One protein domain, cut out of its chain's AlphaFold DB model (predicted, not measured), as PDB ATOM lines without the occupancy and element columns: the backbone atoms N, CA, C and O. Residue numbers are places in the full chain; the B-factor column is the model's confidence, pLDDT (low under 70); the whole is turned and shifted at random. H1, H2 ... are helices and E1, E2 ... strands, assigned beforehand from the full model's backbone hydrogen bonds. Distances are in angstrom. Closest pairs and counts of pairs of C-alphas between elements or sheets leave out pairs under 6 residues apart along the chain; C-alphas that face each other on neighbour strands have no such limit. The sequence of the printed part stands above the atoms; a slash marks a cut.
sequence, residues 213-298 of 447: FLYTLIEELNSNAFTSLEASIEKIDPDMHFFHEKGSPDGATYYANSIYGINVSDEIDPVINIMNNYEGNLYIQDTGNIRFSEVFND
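What this domain is: This is residues 213 to 298 of the 447 residues of an uncharacterized protein of Clostridiaceae bacterium (UniProt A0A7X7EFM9). A twisted sheet of five strands makes one wall of this domain; H1 runs over one face along E4, H2 meets H1 at a steep tilt and only grazes the sheet, and the other face is bare of named helices. E5 lies outside the sheet, beside H1 and near E6. The printed part has 86 residues with two named helices followed by six named strands, H1 H2 E1 E2 E3 E4 E5 E6; the sheet's order is E1 E2 E3 E4 E6, mixed. The class is mixed, helices and strands, with under half of the residues in named elements. The whole is compact, with a radius of gyration of the C-alphas of 12.0 A, and rounded, spanning 30 by 29 by 23 A.

Where its parts are: Begin in the sheet with E4, residues 271 to 275: from C-alpha 271 at (44.400, -24.223, 34.404) it runs 12.5 A. E3 is residues 262 to 265, 10.3 A; E2 is residues 255 to 257, 6.7 A; E1 is residues 245 to 247, 7.0 A. E6, residues 293 to 297, is 12.8 A long and ends at C-alpha 297 at (33.676, -25.532, 29.164). E5 is residues 282 to 285, 10.6 A. Find C-alpha 213 at (37.456, -35.093, 43.501), where H1, residues 213 to 221, begins and runs 12.2 A. H2 is residues 229 to 236, 10.7 A.

How they stand to each other: E1, E2, E3 and E4 form a meander, each strand the antiparallel neighbour of the one before, with hairpins E1 and E2, E2 and E3, E3 and E4. Look for N 257 and O 245 at 2.8 A, N 264 and O 256 at 2.8 A, and N 273 and O 263 at 2.8 A, each within hydrogen-bond range. E6 is an edge strand, parallel to E4 at 23 degrees, with N 295 and O 272 at 2.8 A. H1 is on the sheet at a height over the sheet of 10.1 A, over E4, and runs along the strands, at 0 degrees to E4 on the local plane. H2 only grazes the sheet with residues 229 to 233; its closest C-alphas to E2 are those of Leu 229 and Tyr 255, 7.6 A. H1 and H2 touch, closest at the C-alphas of Glu 220 and Ser 232, 6.4 A, at a steep tilt of 45 degrees, opposite ways. E5 pairs with no named strand; its closest C-alphas to H1 are those of Tyr 283 and Tyr 215, 6.1 A, and to E6 those of Ile 284 and Glu 294, 6.6 A. E5 and E3 are apart. In H1 and H2 every O i to N i+4 pair is within hydrogen-bond range.

The domain as a whole: The two C-alphas farthest apart are those of Asp 250 and Asn 281, 32.7 A. The printed part has no cut, and no link is long. Mean pLDDT of the printed part is 92.4, and no printed residue is under 70.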
ATOM      1  N   PHE A 213      36.111 -35.040  44.090       96.25
ATOM      2  CA  PHE A 213      37.456 -35.093  43.501       96.25
ATOM      3  C   PHE A 213      37.973 -33.718  43.043       96.25
ATOM      4  O   PHE A 213      39.121 -33.364  43.316       96.25
ATOM      5  N   LEU A 214      37.127 -32.908  42.391       97.12
ATOM      6  CA  LEU A 214      37.507 -31.563  41.951       97.12
ATOM      7  C   LEU A 214      37.870 -30.647  43.133       97.12
ATOM      8  O   LEU A 214      38.800 -29.854  43.012       97.12
ATOM      9  N   TYR A 215      37.203 -30.781  44.284       96.94
ATOM     10  CA  TYR A 215      37.570 -30.038  45.493       96.94
ATOM     11  C   TYR A 215      38.991 -30.401  45.941       96.94
ATOM     12  O   TYR A 215      39.817 -29.512  46.137       96.94
ATOM     13  N   THR A 216      39.294 -31.701  46.053       96.00
ATOM     14  CA  THR A 216      40.632 -32.185  46.435       96.00
ATOM     15  C   THR A 216      41.705 -31.717  45.452       96.00
ATOM     16  O   THR A 216      42.796 -31.322  45.864       96.00
ATOM     17  N   LEU A 217      41.388 -31.726  44.155       97.06
ATOM     18  CA  LEU A 217      42.277 -31.245  43.103       97.06
ATOM     19  C   LEU A 217      42.582 -29.746  43.257       97.06
ATOM     20  O   LEU A 217      43.752 -29.369  43.286       97.06
ATOM     21  N   ILE A 218      41.554 -28.900  43.393       96.69
ATOM     22  CA  ILE A 218      41.716 -27.448  43.584       96.69
ATOM     23  C   ILE A 218      42.527 -27.171  44.855       96.69
ATOM     24  O   ILE A 218      43.488 -26.399  44.821       96.69
ATOM     25  N   GLU A 219      42.187 -27.832  45.965       95.19
ATOM     26  CA  GLU A 219      42.873 -27.663  47.247       95.19
ATOM     27  C   GLU A 219      44.369 -27.995  47.140       95.19
ATOM     28  O   GLU A 219      45.206 -27.208  47.590       95.19
ATOM     29  N   GLU A 220      44.725 -29.119  46.511       95.38
ATOM     30  CA  GLU A 220      46.124 -29.521  46.360       95.38
ATOM     31  C   GLU A 220      46.899 -28.555  45.454       95.38
ATOM     32  O   GLU A 220      47.972 -28.064  45.833       95.38
ATOM     33  N   LEU A 221      46.342 -28.251  44.276       95.62
ATOM     34  CA  LEU A 221      47.002 -27.452  43.243       95.62
ATOM     35  C   LEU A 221      47.183 -25.985  43.643       95.62
ATOM     36  O   LEU A 221      48.178 -25.359  43.260       95.62
ATOM     37  N   ASN A 222      46.281 -25.449  44.466       94.62
ATOM     38  CA  ASN A 222      46.344 -24.081  44.986       94.62
ATOM     39  C   ASN A 222      46.905 -24.003  46.416       94.62
ATOM     40  O   ASN A 222      46.980 -22.925  47.015       94.62
ATOM     41  N   SER A 223      47.405 -25.118  46.957       91.94
ATOM     42  CA  SER A 223      48.029 -25.138  48.278       91.94
ATOM     43  C   SER A 223      49.345 -24.343  48.330       91.94
ATOM     44  O   SER A 223      50.083 -24.173  47.347       91.94
ATOM     45  N   ASN A 224      49.703 -23.902  49.542       88.38
ATOM     46  CA  ASN A 224      51.020 -23.322  49.832       88.38
ATOM     47  C   ASN A 224      52.155 -24.363  49.805       88.38
ATOM     48  O   ASN A 224      53.323 -23.981  49.771       88.38
ATOM     49  N   ALA A 225      51.820 -25.656  49.856       89.75
ATOM     50  CA  ALA A 225      52.769 -26.765  49.819       89.75
ATOM     51  C   ALA A 225      52.991 -27.320  48.400       89.75
ATOM     52  O   ALA A 225      53.792 -28.239  48.240       89.75
ATOM     53  N   PHE A 226      52.308 -26.768  47.390       92.69
ATOM     54  CA  PHE A 226      52.471 -27.155  45.994       92.69
ATOM     55  C   PHE A 226      53.937 -27.071  45.561       92.69
ATOM     56  O   PHE A 226      54.620 -26.069  45.796       92.69
ATOM     57  N   THR A 227      54.401 -28.127  44.898       91.06
ATOM     58  CA  THR A 227      55.777 -28.247  44.399       91.06
ATOM     59  C   THR A 227      55.809 -28.350  42.880       91.06
ATOM     60  O   THR A 227      56.465 -27.536  42.237       91.06
ATOM     61  N   SER A 228      55.078 -29.308  42.316       93.38
ATOM     62  CA  SER A 228      54.857 -29.481  40.880       93.38
ATOM     63  C   SER A 228      53.488 -30.111  40.625       93.38
ATOM     64  O   SER A 228      52.896 -30.715  41.531       93.38
ATOM     65  N   LEU A 229      52.991 -29.991  39.389       94.19
ATOM     66  CA  LEU A 229      51.761 -30.662  38.974       94.19
ATOM     67  C   LEU A 229      51.924 -32.184  39.074       94.19
ATOM     68  O   LEU A 229      51.113 -32.823  39.730       94.19
ATOM     69  N   GLU A 230      53.019 -32.741  38.550       94.25
ATOM     70  CA  GLU A 230      53.334 -34.176  38.635       94.25
ATOM     71  C   GLU A 230      53.194 -34.737  40.059       94.25
ATOM     72  O   GLU A 230      52.440 -35.684  40.278       94.25
ATOM     73  N   ALA A 231      53.857 -34.116  41.040       94.50
ATOM     74  CA  ALA A 231      53.824 -34.577  42.428       94.50
ATOM     75  C   ALA A 231      52.430 -34.438  43.061       94.50
ATOM     76  O   ALA A 231      52.051 -35.241  43.912       94.50
ATOM     77  N   SER A 232      51.666 -33.425  42.646       95.94
ATOM     78  CA  SER A 232      50.291 -33.213  43.107       95.94
ATOM     79  C   SER A 232      49.361 -34.293  42.552       95.94
ATOM     80  O   SER A 232      48.607 -34.891  43.317       95.94
ATOM     81  N   ILE A 233      49.470 -34.608  41.254       95.31
ATOM     82  CA  ILE A 233      48.710 -35.685  40.608       95.31
ATOM     83  C   ILE A 233      49.042 -37.041  41.242       95.31
ATOM     84  O   ILE A 233      48.134 -37.776  41.609       95.31
ATOM     85  N   GLU A 234      50.321 -37.356  41.466       93.81
ATOM     86  CA  GLU A 234      50.729 -38.608  42.129       93.81
ATOM     87  C   GLU A 234      50.214 -38.741  43.566       93.81
ATOM     88  O   GLU A 234      50.077 -39.850  44.080       93.81
ATOM     89  N   LYS A 235      49.937 -37.623  44.238       94.75
ATOM     90  CA  LYS A 235      49.397 -37.624  45.596       94.75
ATOM     91  C   LYS A 235      47.889 -37.870  45.620       94.75
ATOM     92  O   LYS A 235      47.420 -38.578  46.509       94.75
ATOM     93  N   ILE A 236      47.142 -37.259  44.699       94.38
ATOM     94  CA  ILE A 236      45.672 -37.350  44.648       94.38
ATOM     95  C   ILE A 236      45.183 -38.587  43.887       94.38
ATOM     96  O   ILE A 236      44.114 -39.101  44.195       94.38
ATOM     97  N   ASP A 237      45.968 -39.065  42.924       93.69
ATOM     98  CA  ASP A 237      45.649 -40.200  42.060       93.69
ATOM     99  C   ASP A 237      46.905 -41.063  41.802       93.69
ATOM    100  O   ASP A 237      47.441 -41.105  40.690       93.69
ATOM    101  N   PRO A 238      47.437 -41.734  42.846       90.75
ATOM    102  CA  PRO A 238      48.680 -42.507  42.750       90.75
ATOM    103  C   PRO A 238      48.586 -43.698  41.789       90.75
ATOM    104  O   PRO A 238      49.595 -44.089  41.200       90.75
ATOM    105  N   ASP A 239      47.388 -44.263  41.637       88.50
ATOM    106  CA  ASP A 239      47.132 -45.481  40.866       88.50
ATOM    107  C   ASP A 239      46.570 -45.191  39.456       88.50
ATOM    108  O   ASP A 239      46.294 -46.129  38.711       88.50
ATOM    109  N   MET A 240      46.459 -43.910  39.068       85.88
ATOM    110  CA  MET A 240      45.930 -43.448  37.771       85.88
ATOM    111  C   MET A 240      44.516 -43.962  37.473       85.88
ATOM    112  O   MET A 240      44.220 -44.416  36.367       85.88
ATOM    113  N   HIS A 241      43.640 -43.913  38.475       89.06
ATOM    114  CA  HIS A 241      42.231 -44.259  38.308       89.06
ATOM    115  C   HIS A 241      41.433 -43.109  37.686       89.06
ATOM    116  O   HIS A 241      40.488 -43.347  36.943       89.06
ATOM    117  N   PHE A 242      41.820 -41.859  37.950       93.25
ATOM    118  CA  PHE A 242      41.110 -40.692  37.437       93.25
ATOM    119  C   PHE A 242      41.789 -40.085  36.204       93.25
ATOM    120  O   PHE A 242      41.131 -39.813  35.194       93.25
ATOM    121  N   PHE A 243      43.100 -39.850  36.265       94.38
ATOM    122  CA  PHE A 243      43.884 -39.302  35.159       94.38
ATOM    123  C   PHE A 243      44.468 -40.434  34.316       94.38
ATOM    124  O   PHE A 243      45.343 -41.174  34.754       94.38
ATOM    125  N   HIS A 244      43.985 -40.539  33.080       90.75
ATOM    126  CA  HIS A 244      44.283 -41.643  32.164       90.75
ATOM    127  C   HIS A 244      45.528 -41.374  31.316       90.75
ATOM    128  O   HIS A 244      46.142 -42.289  30.773       90.75
ATOM    129  N   GLU A 245      45.898 -40.104  31.195       90.00
ATOM    130  CA  GLU A 245      47.068 -39.659  30.458       90.00
ATOM    131  C   GLU A 245      47.738 -38.540  31.246       90.00
ATOM    132  O   GLU A 245      47.075 -37.641  31.761       90.00
ATOM    133  N   LYS A 246      49.064 -38.588  31.342       91.50
ATOM    134  CA  LYS A 246      49.868 -37.518  31.924       91.50
ATOM    135  C   LYS A 246      51.235 -37.488  31.266       91.50
ATOM    136  O   LYS A 246      51.756 -38.534  30.870       91.50
ATOM    137  N   GLY A 247      51.843 -36.316  31.168       90.00
ATOM    138  CA  GLY A 247      53.146 -36.219  30.528       90.00
ATOM    139  C   GLY A 247      53.715 -34.819  30.485       90.00
ATOM    140  O   GLY A 247      53.106 -33.866  30.954       90.00
ATOM    141  N   SER A 248      54.906 -34.726  29.896       88.31
ATOM    142  CA  SER A 248      55.603 -33.470  29.660       88.31
ATOM    143  C   SER A 248      56.140 -33.440  28.227       88.31
ATOM    144  O   SER A 248      57.224 -33.978  27.981       88.31
ATOM    145  N   PRO A 249      55.372 -32.906  27.255       78.00
ATOM    146  CA  PRO A 249      55.704 -33.008  25.834       78.00
ATOM    147  C   PRO A 249      57.058 -32.383  25.483       78.00
ATOM    148  O   PRO A 249      57.772 -32.891  24.620       78.00
ATOM    149  N   ASP A 250      57.421 -31.298  26.165       79.00
ATOM    150  CA  ASP A 250      58.643 -30.523  25.947       79.00
ATOM    151  C   ASP A 250      59.650 -30.625  27.112       79.00
ATOM    152  O   ASP A 250      60.726 -30.020  27.067       79.00
ATOM    153  N   GLY A 251      59.328 -31.405  28.150       77.75
ATOM    154  CA  GLY A 251      60.112 -31.516  29.382       77.75
ATOM    155  C   GLY A 251      60.011 -30.301  30.314       77.75
ATOM    156  O   GLY A 251      60.687 -30.289  31.346       77.75
ATOM    157  N   ALA A 252      59.229 -29.279  29.953       79.88
ATOM    158  CA  ALA A 252      59.078 -28.032  30.695       79.88
ATOM    159  C   ALA A 252      57.667 -27.854  31.270       79.88
ATOM    160  O   ALA A 252      57.550 -27.330  32.376       79.88
ATOM    161  N   THR A 253      56.634 -28.297  30.552       85.25
ATOM    162  CA  THR A 253      55.234 -28.256  30.995       85.25
ATOM    163  C   THR A 253      54.733 -29.662  31.274       85.25
ATOM    164  O   THR A 253      55.162 -30.615  30.630       85.25
ATOM    165  N   TYR A 254      53.867 -29.822  32.261       91.81
ATOM    166  CA  TYR A 254      53.206 -31.055  32.637       91.81
ATOM    167  C   TYR A 254      51.703 -30.927  32.397       91.81
ATOM    168  O   TYR A 254      51.102 -29.871  32.610       91.81
ATOM    169  N   TYR A 255      51.077 -32.027  31.998       93.94
ATOM    170  CA  TYR A 255      49.629 -32.121  31.873       93.94
ATOM    171  C   TYR A 255      49.109 -33.426  32.472       93.94
ATOM    172  O   TYR A 255      49.846 -34.407  32.597       93.94
ATOM    173  N   ALA A 256      47.825 -33.433  32.818       95.50
ATOM    174  CA  ALA A 256      47.080 -34.624  33.197       95.50
ATOM    175  C   ALA A 256      45.652 -34.540  32.641       95.50
ATOM    176  O   ALA A 256      44.933 -33.584  32.926       95.50
ATOM    177  N   ASN A 257      45.242 -35.542  31.864       94.06
ATOM    178  CA  ASN A 257      43.948 -35.602  31.191       94.06
ATOM    179  C   ASN A 257      43.108 -36.763  31.726       94.06
ATOM    180  O   ASN A 257      43.613 -37.855  32.008       94.06
ATOM    181  N   SER A 258      41.804 -36.536  31.833       94.38
ATOM    182  CA  SER A 258      40.828 -37.541  32.239       94.38
ATOM    183  C   SER A 258      39.714 -37.660  31.207       94.38
ATOM    184  O   SER A 258      39.128 -36.662  30.776       94.38
ATOM    185  N   ILE A 259      39.345 -38.898  30.867       91.50
ATOM    186  CA  ILE A 259      38.153 -39.170  30.052       91.50
ATOM    187  C   ILE A 259      36.869 -38.682  30.745       91.50
ATOM    188  O   ILE A 259      35.898 -38.350  30.067       91.50
ATOM    189  N   TYR A 260      36.894 -38.518  32.074       94.00
ATOM    190  CA  TYR A 260      35.802 -37.966  32.877       94.00
ATOM    191  C   TYR A 260      35.630 -36.448  32.732       94.00
ATOM    192  O   TYR A 260      34.819 -35.861  33.437       94.00
ATOM    193  N   GLY A 261      36.372 -35.786  31.838       94.38
ATOM    194  CA  GLY A 261      36.145 -34.376  31.526       94.38
ATOM    195  C   GLY A 261      36.879 -33.394  32.440       94.38
ATOM    196  O   GLY A 261      36.426 -32.264  32.596       94.38
ATOM    197  N   ILE A 262      38.010 -33.791  33.030       96.69
ATOM    198  CA  ILE A 262      38.940 -32.866  33.696       96.69
ATOM    199  C   ILE A 262      40.312 -32.966  33.033       96.69
ATOM    200  O   ILE A 262      40.893 -34.048  32.979       96.69
ATOM    201  N   ASN A 263      40.848 -31.826  32.599       95.69
ATOM    202  CA  ASN A 263      42.207 -31.707  32.073       95.69
ATOM    203  C   ASN A 263      42.958 -30.616  32.836       95.69
ATOM    204  O   ASN A 263      42.460 -29.500  32.970       95.69
ATOM    205  N   VAL A 264      44.161 -30.912  33.313       96.69
ATOM    206  CA  VAL A 264      45.009 -29.974  34.054       96.69
ATOM    207  C   VAL A 264      46.296 -29.743  33.280       96.69
ATOM    208  O   VAL A 264      46.909 -30.701  32.815       96.69
ATOM    209  N   SER A 265      46.714 -28.488  33.161       94.50
ATOM    210  CA  SER A 265      47.975 -28.112  32.517       94.50
ATOM    211  C   SER A 265      48.674 -27.020  33.317       94.50
ATOM    212  O   SER A 265      48.012 -26.101  33.808       94.50
ATOM    213  N   ASP A 266      49.996 -27.128  33.466       92.06
ATOM    214  CA  ASP A 266      50.851 -26.104  34.084       92.06
ATOM    215  C   ASP A 266      51.601 -25.224  33.062       92.06
ATOM    216  O   ASP A 266      52.589 -24.566  33.402       92.06
ATOM    217  N   GLU A 267      51.094 -25.187  31.823       85.31
ATOM    218  CA  GLU A 267      51.509 -24.258  30.768       85.31
ATOM    219  C   GLU A 267      51.410 -22.772  31.193       85.31
ATOM    220  O   GLU A 267      51.085 -22.418  32.330       85.31
ATOM    221  N   ILE A 268      51.731 -21.860  30.267       74.75
ATOM    222  CA  ILE A 268      51.560 -20.419  30.483       74.75
ATOM    223  C   ILE A 268      50.084 -20.165  30.816       74.75
ATOM    224  O   ILE A 268      49.231 -20.319  29.950       74.75
ATOM    225  N   ASP A 269      49.841 -19.763  32.066       86.81
ATOM    226  CA  ASP A 269      48.539 -19.696  32.743       86.81
ATOM    227  C   ASP A 269      47.992 -21.086  33.140       86.81
ATOM    228  O   ASP A 269      47.169 -21.660  32.428       86.81
ATOM    229  N   PRO A 270      48.424 -21.635  34.298       93.88
ATOM    230  CA  PRO A 270      47.982 -22.945  34.756       93.88
ATOM    231  C   PRO A 270      46.467 -23.008  34.965       93.88
ATOM    232  O   PRO A 270      45.850 -22.123  35.579       93.88
ATOM    233  N   VAL A 271      45.858 -24.082  34.472       96.31
ATOM    234  CA  VAL A 271      44.400 -24.223  34.404       96.31
ATOM    235  C   VAL A 271      43.940 -25.629  34.760       96.31
ATOM    236  O   VAL A 271      44.594 -26.621  34.435       96.31
ATOM    237  N   ILE A 272      42.769 -25.697  35.390       97.75
ATOM    238  CA  ILE A 272      41.936 -26.894  35.501       97.75
ATOM    239  C   ILE A 272      40.772 -26.673  34.534       97.75
ATOM    240  O   ILE A 272      39.887 -25.865  34.796       97.75
ATOM    241  N   ASN A 273      40.777 -27.357  33.397       97.31
ATOM    242  CA  ASN A 273      39.662 -27.346  32.457       97.31
ATOM    243  C   ASN A 273      38.641 -28.403  32.871       97.31
ATOM    244  O   ASN A 273      38.975 -29.586  32.940       97.31
ATOM    245  N   ILE A 274      37.401 -27.976  33.100       98.00
ATOM    246  CA  ILE A 274      36.270 -28.837  33.447       98.00
ATOM    247  C   ILE A 274      35.286 -28.838  32.279       98.00
ATOM    248  O   ILE A 274      34.815 -27.785  31.850       98.00
ATOM    249  N   MET A 275      35.009 -30.023  31.753       96.81
ATOM    250  CA  MET A 275      34.111 -30.289  30.631       96.81
ATOM    251  C   MET A 275      32.729 -30.707  31.149       96.81
ATOM    252  O   MET A 275      32.587 -31.195  32.273       96.81
ATOM    253  N   ASN A 276      31.693 -30.558  30.325       95.19
ATOM    254  CA  ASN A 276      30.309 -30.805  30.738       95.19
ATOM    255  C   ASN A 276      29.955 -32.303  30.894       95.19
ATOM    256  O   ASN A 276      28.858 -32.618  31.355       95.19
ATOM    257  N   ASN A 277      30.874 -33.212  30.545       95.00
ATOM    258  CA  ASN A 277      30.748 -34.648  30.794       95.00
ATOM    259  C   ASN A 277      31.304 -35.086  32.163       95.00
ATOM    260  O   ASN A 277      31.240 -36.273  32.478       95.00
ATOM    261  N   TYR A 278      31.816 -34.155  32.979       95.75
ATOM    262  CA  TYR A 278      32.193 -34.431  34.364       95.75
ATOM    263  C   TYR A 278      30.962 -34.607  35.255       95.75
ATOM    264  O   TYR A 278      30.108 -33.728  35.349       95.75
ATOM    265  N   GLU A 279      30.887 -35.739  35.953       94.00
ATOM    266  CA  GLU A 279      29.732 -36.117  36.780       94.00
ATOM    267  C   GLU A 279      29.951 -35.921  38.290       94.00
ATOM    268  O   GLU A 279      29.163 -36.404  39.109       94.00
ATOM    269  N   GLY A 280      31.050 -35.276  38.692       94.44
ATOM    270  CA  GLY A 280      31.286 -34.914  40.092       94.44
ATOM    271  C   GLY A 280      30.664 -33.566  40.460       94.44
ATOM    272  O   GLY A 280      30.126 -32.846  39.616       94.44
ATOM    273  N   ASN A 281      30.765 -33.206  41.737       97.00
ATOM    274  CA  ASN A 281      30.368 -31.892  42.219       97.00
ATOM    275  C   ASN A 281      31.328 -30.827  41.676       97.00
ATOM    276  O   ASN A 281      32.546 -31.011  41.662       97.00
ATOM    277  N   LEU A 282      30.774 -29.693  41.249       97.44
ATOM    278  CA  LEU A 282      31.568 -28.576  40.755       97.44
ATOM    279  C   LEU A 282      31.961 -27.641  41.892       97.44
ATOM    280  O   LEU A 282      31.159 -27.370  42.787       97.44
ATOM    281  N   TYR A 283      33.170 -27.099  41.806       97.19
ATOM    282  CA  TYR A 283      33.725 -26.170  42.782       97.19
ATOM    283  C   TYR A 283      34.490 -25.057  42.078       97.19
ATOM    284  O   TYR A 283      35.027 -25.268  40.994       97.19
ATOM    285  N   ILE A 284      34.545 -23.889  42.711       96.06
ATOM    286  CA  ILE A 284      35.360 -22.751  42.279       96.06
ATOM    287  C   ILE A 284      36.074 -22.143  43.482       96.06
ATOM    288  O   ILE A 284      35.487 -22.042  44.567       96.06
ATOM    289  N   GLN A 285      37.319 -21.716  43.288       94.69
ATOM    290  CA  GLN A 285      38.066 -20.929  44.257       94.69
ATOM    291  C   GLN A 285      37.950 -19.424  43.969       94.69
ATOM    292  O   GLN A 285      38.570 -18.892  43.052       94.69
ATOM    293  N   ASP A 286      37.195 -18.697  44.798       88.50
ATOM    294  CA  ASP A 286      36.989 -17.251  44.599       88.50
ATOM    295  C   ASP A 286      38.121 -16.388  45.184       88.50
ATOM    296  O   ASP A 286      38.290 -15.221  44.819       88.50
ATOM    297  N   THR A 287      38.859 -16.912  46.167       82.62
ATOM    298  CA  THR A 287      39.868 -16.155  46.920       82.62
ATOM    299  C   THR A 287      41.085 -17.010  47.266       82.62
ATOM    300  O   THR A 287      41.053 -18.234  47.199       82.62
ATOM    301  N   GLY A 288      42.183 -16.354  47.654       78.44
ATOM    302  CA  GLY A 288      43.419 -17.022  48.059       78.44
ATOM    303  C   GLY A 288      44.504 -16.994  46.985       78.44
ATOM    304  O   GLY A 288      44.529 -16.119  46.120       78.44
ATOM    305  N   ASN A 289      45.460 -17.916  47.100       82.00
ATOM    306  CA  ASN A 289      46.559 -18.059  46.150       82.00
ATOM    307  C   ASN A 289      46.118 -18.964  44.993       82.00
ATOM    308  O   ASN A 289      46.308 -20.174  45.050       82.00
ATOM    309  N   ILE A 290      45.509 -18.365  43.972       90.81
ATOM    310  CA  ILE A 290      45.059 -19.085  42.778       90.81
ATOM    311  C   ILE A 290      46.266 -19.263  41.858       90.81
ATOM    312  O   ILE A 290      46.707 -18.321  41.197       90.81
ATOM    313  N   ARG A 291      46.829 -20.472  41.868       93.25
ATOM    314  CA  ARG A 291      47.901 -20.895  40.965       93.25
ATOM    315  C   ARG A 291      47.325 -21.522  39.703       93.25
ATOM    316  O   ARG A 291      47.789 -21.193  38.620       93.25
ATOM    317  N   PHE A 292      46.339 -22.396  39.871       96.25
ATOM    318  CA  PHE A 292      45.557 -23.013  38.814       96.25
ATOM    319  C   PHE A 292      44.152 -22.432  38.844       96.25
ATOM    320  O   PHE A 292      43.481 -22.496  39.874       96.25
ATOM    321  N   SER A 293      43.734 -21.863  37.718       95.25
ATOM    322  CA  SER A 293      42.381 -21.324  37.560       95.25
ATOM    323  C   SER A 293      41.432 -22.355  36.956       95.25
ATOM    324  O   SER A 293      41.802 -23.105  36.053       95.25
ATOM    325  N   GLU A 294      40.204 -22.405  37.455       96.94
ATOM    326  CA  GLU A 294      39.153 -23.277  36.948       96.94
ATOM    327  C   GLU A 294      38.495 -22.658  35.707       96.94
ATOM    328  O   GLU A 294      37.999 -21.530  35.735       96.94
ATOM    329  N   VAL A 295      38.465 -23.413  34.607       96.88
ATOM    330  CA  VAL A 295      37.821 -23.024  33.348       96.88
ATOM    331  C   VAL A 295      36.730 -24.033  33.022       96.88
ATOM    332  O   VAL A 295      37.005 -25.191  32.711       96.88
ATOM    333  N   PHE A 296      35.478 -23.584  33.074       97.50
ATOM    334  CA  PHE A 296      34.311 -24.403  32.753       97.50
ATOM    335  C   PHE A 296      33.970 -24.291  31.269       97.50
ATOM    336  O   PHE A 296      33.757 -23.196  30.747       97.50
ATOM    337  N   ASN A 297      33.909 -25.432  30.594       96.38
ATOM    338  CA  ASN A 297      33.676 -25.532  29.164       96.38
ATOM    339  C   ASN A 297      32.368 -26.284  28.908       96.38
ATOM    340  O   ASN A 297      32.199 -27.425  29.333       96.38
ATOM    341  N   ASP A 298      31.460 -25.678  28.141       95.12
ATOM    342  CA  ASP A 298      30.236 -26.341  27.671       95.12
ATOM    343  C   ASP A 298      30.521 -27.269  26.474       95.12
ATOM    344  O   ASP A 298      29.954 -27.128  25.388       95.12
TER     345      ASP A 298